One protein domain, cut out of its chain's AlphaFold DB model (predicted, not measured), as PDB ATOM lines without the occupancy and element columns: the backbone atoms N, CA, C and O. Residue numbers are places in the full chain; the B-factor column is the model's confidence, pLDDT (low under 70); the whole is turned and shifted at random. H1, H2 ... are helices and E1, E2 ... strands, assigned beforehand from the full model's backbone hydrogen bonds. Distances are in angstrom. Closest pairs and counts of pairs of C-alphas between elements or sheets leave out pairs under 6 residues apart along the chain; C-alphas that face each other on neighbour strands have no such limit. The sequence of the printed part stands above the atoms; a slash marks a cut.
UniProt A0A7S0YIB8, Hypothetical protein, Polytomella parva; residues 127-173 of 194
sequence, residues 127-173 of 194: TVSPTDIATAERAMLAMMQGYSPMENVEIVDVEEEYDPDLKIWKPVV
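Overview. This is residues 127 to 173 of the 194 residues of the protein "Hypothetical protein" of Polytomella parva (UniProt A0A7S0YIB8). The model is drawn out like a dumbbell, with one helix, H1, at one end and a small two-stranded hairpin, E1 and E2, at the other. Residues 145 to 159, a long stretch with no named element, run between them, and residues 127 to 134, of which 130 to 134 belong to H1, stick out free. The 47 printed residues hold one named helix and two named strands, in the order H1, E1, E2, with the strands antiparallel. The class is mixed, helices and strands, with 23 residues, under half, in named elements. The whole is extended, with a radius of gyration of the C-alphas of 16.2 A, and elongated, spanning 47 by 25 by 16 A.

Arrangement. In H1, residues 130 to 144, every O i to N i+4 pair is within hydrogen-bond range. A long link of 15 residues joins it to E1, residues 160 to 163. A tight link of 4 residues leads on to E2, residues 168 to 171, and E1 and E2 form a hairpin. These two strands are antiparallel neighbours, with 142 degrees between their directions. N 161 and O 170 are 2.8 A apart and N 170 and O 161 are 2.9 A apart, both within hydrogen-bond range. The C-alphas of Glu 160 and Pro 171 face each other at 4.4 A. H1 and E2 are apart.

Along the chain. H1 begins at C-alpha 130, (-17.998, 14.182, -11.487), and measures 21.0 A from first to last C-alpha. E1 begins at C-alpha 160, (-31.225, -19.185, -8.747), and measures 9.4 A. E2 measures 10.0 A and ends at C-alpha 171, (-33.216, -19.982, -12.557).

Size, cuts and confidence. The two C-alphas farthest apart, those of Pro 130 and Asp 165, are 47.2 A apart. The printed part has no cut, and its long link is that from H1 to E1. The mean pLDDT of the printed part is 83.3, and no printed residue is under 70.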
ATOM      1  N   THR A 127      -9.817   9.154  -7.754       80.50
ATOM      2  CA  THR A 127     -10.557  10.340  -8.172       80.50
ATOM      3  C   THR A 127     -11.534   9.907  -9.257       80.50
ATOM      4  O   THR A 127     -11.126   9.656 -10.390       80.50
ATOM      5  N   VAL A 128     -12.811   9.766  -8.901       83.44
ATOM      6  CA  VAL A 128     -13.884   9.489  -9.864       83.44
ATOM      7  C   VAL A 128     -14.298  10.810 -10.507       83.44
ATOM      8  O   VAL A 128     -14.397  11.826  -9.814       83.44
ATOM      9  N   SER A 129     -14.502  10.830 -11.825       88.06
ATOM     10  CA  SER A 129     -14.917  12.062 -12.489       88.06
ATOM     11  C   SER A 129     -16.338  12.454 -12.042       88.06
ATOM     12  O   SER A 129     -17.189  11.575 -11.871       88.06
ATOM     13  N   PRO A 130     -16.647  13.753 -11.861       86.25
ATOM     14  CA  PRO A 130     -17.998  14.182 -11.487       86.25
ATOM     15  C   PRO A 130     -19.079  13.706 -12.467       86.25
ATOM     16  O   PRO A 130     -20.207  13.429 -12.067       86.25
ATOM     17  N   THR A 131     -18.729  13.575 -13.751       90.06
ATOM     18  CA  THR A 131     -19.613  13.052 -14.799       90.06
ATOM     19  C   THR A 131     -19.932  11.574 -14.611       90.06
ATOM     20  O   THR A 131     -21.083  11.176 -14.801       90.06
ATOM     21  N   ASP A 132     -18.953  10.769 -14.193       89.56
ATOM     22  CA  ASP A 132     -19.169   9.347 -13.918       89.56
ATOM     23  C   ASP A 132     -20.039   9.170 -12.672       89.56
ATOM     24  O   ASP A 132     -20.953   8.350 -12.683       89.56
ATOM     25  N   ILE A 133     -19.820   9.991 -11.636       88.88
ATOM     26  CA  ILE A 133     -20.651   9.997 -10.421       88.88
ATOM     27  C   ILE A 133     -22.106  10.314 -10.778       88.88
ATOM     28  O   ILE A 133     -22.996   9.549 -10.422       88.88
ATOM     29  N   ALA A 134     -22.352  11.387 -11.535       90.06
ATOM     30  CA  ALA A 134     -23.707  11.779 -11.929       90.06
ATOM     31  C   ALA A 134     -24.396  10.725 -12.815       90.06
ATOM     32  O   ALA A 134     -25.611  10.532 -12.749       90.06
ATOM     33  N   THR A 135     -23.630  10.035 -13.664       90.81
ATOM     34  CA  THR A 135     -24.152   8.954 -14.511       90.81
ATOM     35  C   THR A 135     -24.504   7.725 -13.678       90.81
ATOM     36  O   THR A 135     -25.594   7.177 -13.843       90.81
ATOM     37  N   ALA A 136     -23.627   7.332 -12.751       91.56
ATOM     38  CA  ALA A 136     -23.869   6.237 -11.818       91.56
ATOM     39  C   ALA A 136     -25.066   6.525 -10.899       91.56
ATOM     40  O   ALA A 136     -25.907   5.653 -10.704       91.56
ATOM     41  N   GLU A 137     -25.192   7.755 -10.398       91.62
ATOM     42  CA  GLU A 137     -26.325   8.197  -9.581       91.62
ATOM     43  C   GLU A 137     -27.645   8.094 -10.355       91.62
ATOM     44  O   GLU A 137     -28.601   7.486  -9.876       91.62
ATOM     45  N   ARG A 138     -27.688   8.611 -11.590       89.69
ATOM     46  CA  ARG A 138     -28.879   8.510 -12.446       89.69
ATOM     47  C   ARG A 138     -29.254   7.057 -12.730       89.69
ATOM     48  O   ARG A 138     -30.430   6.709 -12.659       89.69
ATOM     49  N   ALA A 139     -28.270   6.218 -13.047       88.12
ATOM     50  CA  ALA A 139     -28.487   4.797 -13.290       88.12
ATOM     51  C   ALA A 139     -29.030   4.089 -12.038       88.12
ATOM     52  O   ALA A 139     -29.987   3.326 -12.127       88.12
ATOM     53  N   MET A 140     -28.465   4.374 -10.864       89.81
ATOM     54  CA  MET A 140     -28.924   3.808  -9.597       89.81
ATOM     55  C   MET A 140     -30.370   4.203  -9.285       89.81
ATOM     56  O   MET A 140     -31.173   3.342  -8.936       89.81
ATOM     57  N   LEU A 141     -30.726   5.477  -9.473       90.69
ATOM     58  CA  LEU A 141     -32.097   5.952  -9.283       90.69
ATOM     59  C   LEU A 141     -33.085   5.279 -10.244       90.69
ATOM     60  O   LEU A 141     -34.178   4.908  -9.818       90.69
ATOM     61  N   ALA A 142     -32.700   5.076 -11.508       86.44
ATOM     62  CA  ALA A 142     -33.520   4.349 -12.474       86.44
ATOM     63  C   ALA A 142     -33.763   2.899 -12.019       86.44
ATOM     64  O   ALA A 142     -34.915   2.473 -11.954       86.44
ATOM     65  N   MET A 143     -32.706   2.189 -11.600       85.50
ATOM     66  CA  MET A 143     -32.811   0.811 -11.093       85.50
ATOM     67  C   MET A 143     -33.709   0.713  -9.861       85.50
ATOM     68  O   MET A 143     -34.556  -0.172  -9.788       85.50
ATOM     69  N   MET A 144     -33.582   1.646  -8.914       85.81
ATOM     70  CA  MET A 144     -34.441   1.685  -7.724       85.81
ATOM     71  C   MET A 144     -35.920   1.914  -8.058       85.81
ATOM     72  O   MET A 144     -36.792   1.485  -7.308       85.81
ATOM     73  N   GLN A 145     -36.210   2.588  -9.171       86.44
ATOM     74  CA  GLN A 145     -37.568   2.816  -9.667       86.44
ATOM     75  C   GLN A 145     -38.082   1.667 -10.557       86.44
ATOM     76  O   GLN A 145     -39.186   1.763 -11.087       86.44
ATOM     77  N   GLY A 146     -37.309   0.587 -10.715       79.06
ATOM     78  CA  GLY A 146     -37.657  -0.558 -11.561       79.06
ATOM     79  C   GLY A 146     -37.396  -0.333 -13.053       79.06
ATOM     80  O   GLY A 146     -37.822  -1.141 -13.874       79.06
ATOM     81  N   TYR A 147     -36.702   0.746 -13.419       79.62
ATOM     82  CA  TYR A 147     -36.285   1.007 -14.793       79.62
ATOM     83  C   TYR A 147     -34.864   0.505 -15.031       79.62
ATOM     84  O   TYR A 147     -33.978   0.629 -14.185       79.62
ATOM     85  N   SER A 148     -34.611  -0.006 -16.232       79.56
ATOM     86  CA  SER A 148     -33.242  -0.262 -16.660       79.56
ATOM     87  C   SER A 148     -32.526   1.055 -16.992       79.56
ATOM     88  O   SER A 148     -33.081   1.886 -17.715       79.56
ATOM     89  N   PRO A 149     -31.272   1.244 -16.542       72.38
ATOM     90  CA  PRO A 149     -30.427   2.361 -16.967       72.38
ATOM     91  C   PRO A 149     -30.078   2.339 -18.457       72.38
ATOM     92  O   PRO A 149     -29.628   3.352 -18.992       72.38
ATOM     93  N   MET A 150     -30.214   1.178 -19.104       74.25
ATOM     94  CA  MET A 150     -29.938   0.975 -20.522       74.25
ATOM     95  C   MET A 150     -31.238   0.827 -21.307       74.25
ATOM     96  O   MET A 150     -32.152   0.107 -20.899       74.25
ATOM     97  N   GLU A 151     -31.292   1.480 -22.464       73.44
ATOM     98  CA  GLU A 151     -32.429   1.412 -23.376       73.44
ATOM     99  C   GLU A 151     -32.615  -0.024 -23.897       73.44
ATOM    100  O   GLU A 151     -31.656  -0.667 -24.324       73.44
ATOM    101  N   ASN A 152     -33.854  -0.525 -23.862       73.25
ATOM    102  CA  ASN A 152     -34.245  -1.874 -24.304       73.25
ATOM    103  C   ASN A 152     -33.628  -3.049 -23.521       73.25
ATOM    104  O   ASN A 152     -33.569  -4.165 -24.037       73.25
ATOM    105  N   VAL A 153     -33.189  -2.824 -22.282       76.69
ATOM    106  CA  VAL A 153     -32.793  -3.899 -21.360       76.69
ATOM    107  C   VAL A 153     -33.870  -4.030 -20.285       76.69
ATOM    108  O   VAL A 153     -34.305  -3.029 -19.727       76.69
ATOM    109  N   GLU A 154     -34.319  -5.248 -20.003       74.81
ATOM    110  CA  GLU A 154     -35.227  -5.548 -18.894       74.81
ATOM    111  C   GLU A 154     -34.415  -6.207 -17.778       74.81
ATOM    112  O   GLU A 154     -33.687  -7.172 -18.021       74.81
ATOM    113  N   ILE A 155     -34.493  -5.659 -16.565       72.69
ATOM    114  CA  ILE A 155     -33.849  -6.251 -15.392       72.69
ATOM    115  C   ILE A 155     -34.881  -7.165 -14.743       72.69
ATOM    116  O   ILE A 155     -35.854  -6.689 -14.163       72.69
ATOM    117  N   VAL A 156     -34.669  -8.472 -14.863       74.19
ATOM    118  CA  VAL A 156     -35.487  -9.484 -14.196       74.19
ATOM    119  C   VAL A 156     -34.702  -9.989 -12.996       74.19
ATOM    120  O   VAL A 156     -33.592 -10.494 -13.158       74.19
ATOM    121  N   ASP A 157     -35.268  -9.834 -11.802       72.94
ATOM    122  CA  ASP A 157     -34.730 -10.468 -10.602       72.94
ATOM    123  C   ASP A 157     -35.136 -11.946 -10.621       72.94
ATOM    124  O   ASP A 157     -36.323 -12.268 -10.737       72.94
ATOM    125  N   VAL A 158     -34.154 -12.845 -10.602       78.44
ATOM    126  CA  VAL A 158     -34.380 -14.287 -10.719       78.44
ATOM    127  C   VAL A 158     -33.710 -14.979  -9.546       78.44
ATOM    128  O   VAL A 158     -32.499 -14.873  -9.364       78.44
ATOM    129  N   GLU A 159     -34.492 -15.715  -8.759       79.56
ATOM    130  CA  GLU A 159     -33.929 -16.631  -7.769       79.56
ATOM    131  C   GLU A 159     -33.236 -17.782  -8.505       79.56
ATOM    132  O   GLU A 159     -33.821 -18.389  -9.402       79.56
ATOM    133  N   GLU A 160     -31.989 -18.087  -8.151       85.75
ATOM    134  CA  GLU A 160     -31.225 -19.185  -8.747       85.75
ATOM    135  C   GLU A 160     -30.985 -20.306  -7.728       85.75
ATOM    136  O   GLU A 160     -30.660 -20.059  -6.567       85.75
ATOM    137  N   GLU A 161     -31.089 -21.556  -8.181       84.31
ATOM    138  CA  GLU A 161     -30.717 -22.747  -7.420       84.31
ATOM    139  C   GLU A 161     -29.500 -23.413  -8.071       84.31
ATOM    140  O   GLU A 161     -29.423 -23.574  -9.295       84.31
ATOM    141  N   TYR A 162     -28.513 -23.780  -7.253       87.62
ATOM    142  CA  TYR A 162     -27.313 -24.454  -7.736       87.62
ATOM    143  C   TYR A 162     -27.601 -25.930  -7.996       87.62
ATOM    144  O   TYR A 162     -27.921 -26.673  -7.069       87.62
ATOM    145  N   ASP A 163     -27.425 -26.370  -9.242       85.88
ATOM    146  CA  ASP A 163     -27.523 -27.776  -9.622       85.88
ATOM    147  C   ASP A 163     -26.153 -28.458  -9.416       85.88
ATOM    148  O   ASP A 163     -25.213 -28.173 -10.171       85.88
ATOM    149  N   PRO A 164     -25.989 -29.339  -8.408       86.06
ATOM    150  CA  PRO A 164     -24.697 -29.949  -8.096       86.06
ATOM    151  C   PRO A 164     -24.234 -30.972  -9.142       86.06
ATOM    152  O   PRO A 164     -23.026 -31.199  -9.266       86.06
ATOM    153  N   ASP A 165     -25.155 -31.554  -9.916       88.38
ATOM    154  CA  ASP A 165     -24.842 -32.561 -10.932       88.38
ATOM    155  C   ASP A 165     -24.293 -31.901 -12.199       88.38
ATOM    156  O   ASP A 165     -23.335 -32.384 -12.808       88.38
ATOM    157  N   LEU A 166     -24.866 -30.753 -12.573       85.00
ATOM    158  CA  LEU A 166     -24.425 -29.971 -13.731       85.00
ATOM    159  C   LEU A 166     -23.408 -28.880 -13.383       85.00
ATOM    160  O   LEU A 166     -22.793 -28.318 -14.289       85.00
ATOM    161  N   LYS A 167     -23.209 -28.593 -12.092       83.25
ATOM    162  CA  LYS A 167     -22.340 -27.532 -11.561       83.25
ATOM    163  C   LYS A 167     -22.652 -26.140 -12.122       83.25
ATOM    164  O   LYS A 167     -21.740 -25.339 -12.333       83.25
ATOM    165  N   ILE A 168     -23.928 -25.852 -12.371       89.62
ATOM    166  CA  ILE A 168     -24.414 -24.605 -12.977       89.62
ATOM    167  C   ILE A 168     -25.570 -24.055 -12.126       89.62
ATOM    168  O   ILE A 168     -26.373 -24.824 -11.602       89.62
ATOM    169  N   TRP A 169     -25.658 -22.728 -12.004       84.44
ATOM    170  CA  TRP A 169     -26.818 -22.041 -11.427       84.44
ATOM    171  C   TRP A 169     -27.975 -22.051 -12.420       84.44
ATOM    172  O   TRP A 169     -27.799 -21.697 -13.588       84.44
ATOM    173  N   LYS A 170     -29.148 -22.491 -11.972       85.44
ATOM    174  CA  LYS A 170     -30.359 -22.501 -12.787       85.44
ATOM    175  C   LYS A 170     -31.395 -21.558 -12.192       85.44
ATOM    176  O   LYS A 170     -31.588 -21.583 -10.979       85.44
ATOM    177  N   PRO A 171     -32.107 -20.790 -13.027       82.75
ATOM    178  CA  PRO A 171     -33.216 -19.982 -12.557       82.75
ATOM    179  C   PRO A 171     -34.317 -20.889 -11.994       82.75
ATOM    180  O   PRO A 171     -34.731 -21.858 -12.640       82.75
ATOM    181  N   VAL A 172     -34.787 -20.578 -10.789       80.88
ATOM    182  CA  VAL A 172     -35.919 -21.241 -10.146       80.88
ATOM    183  C   VAL A 172     -37.164 -20.895 -10.953       80.88
ATOM    184  O   VAL A 172     -37.609 -19.749 -10.999       80.88
ATOM    185  N   VAL A 173     -37.740 -21.892 -11.623       73.50
ATOM    186  CA  VAL A 173     -39.036 -21.726 -12.286       73.50
ATOM    187  C   VAL A 173     -40.100 -21.739 -11.188       73.50
ATOM    188  O   VAL A 173     -40.251 -22.773 -10.529       73.50
TER     189      VAL A 173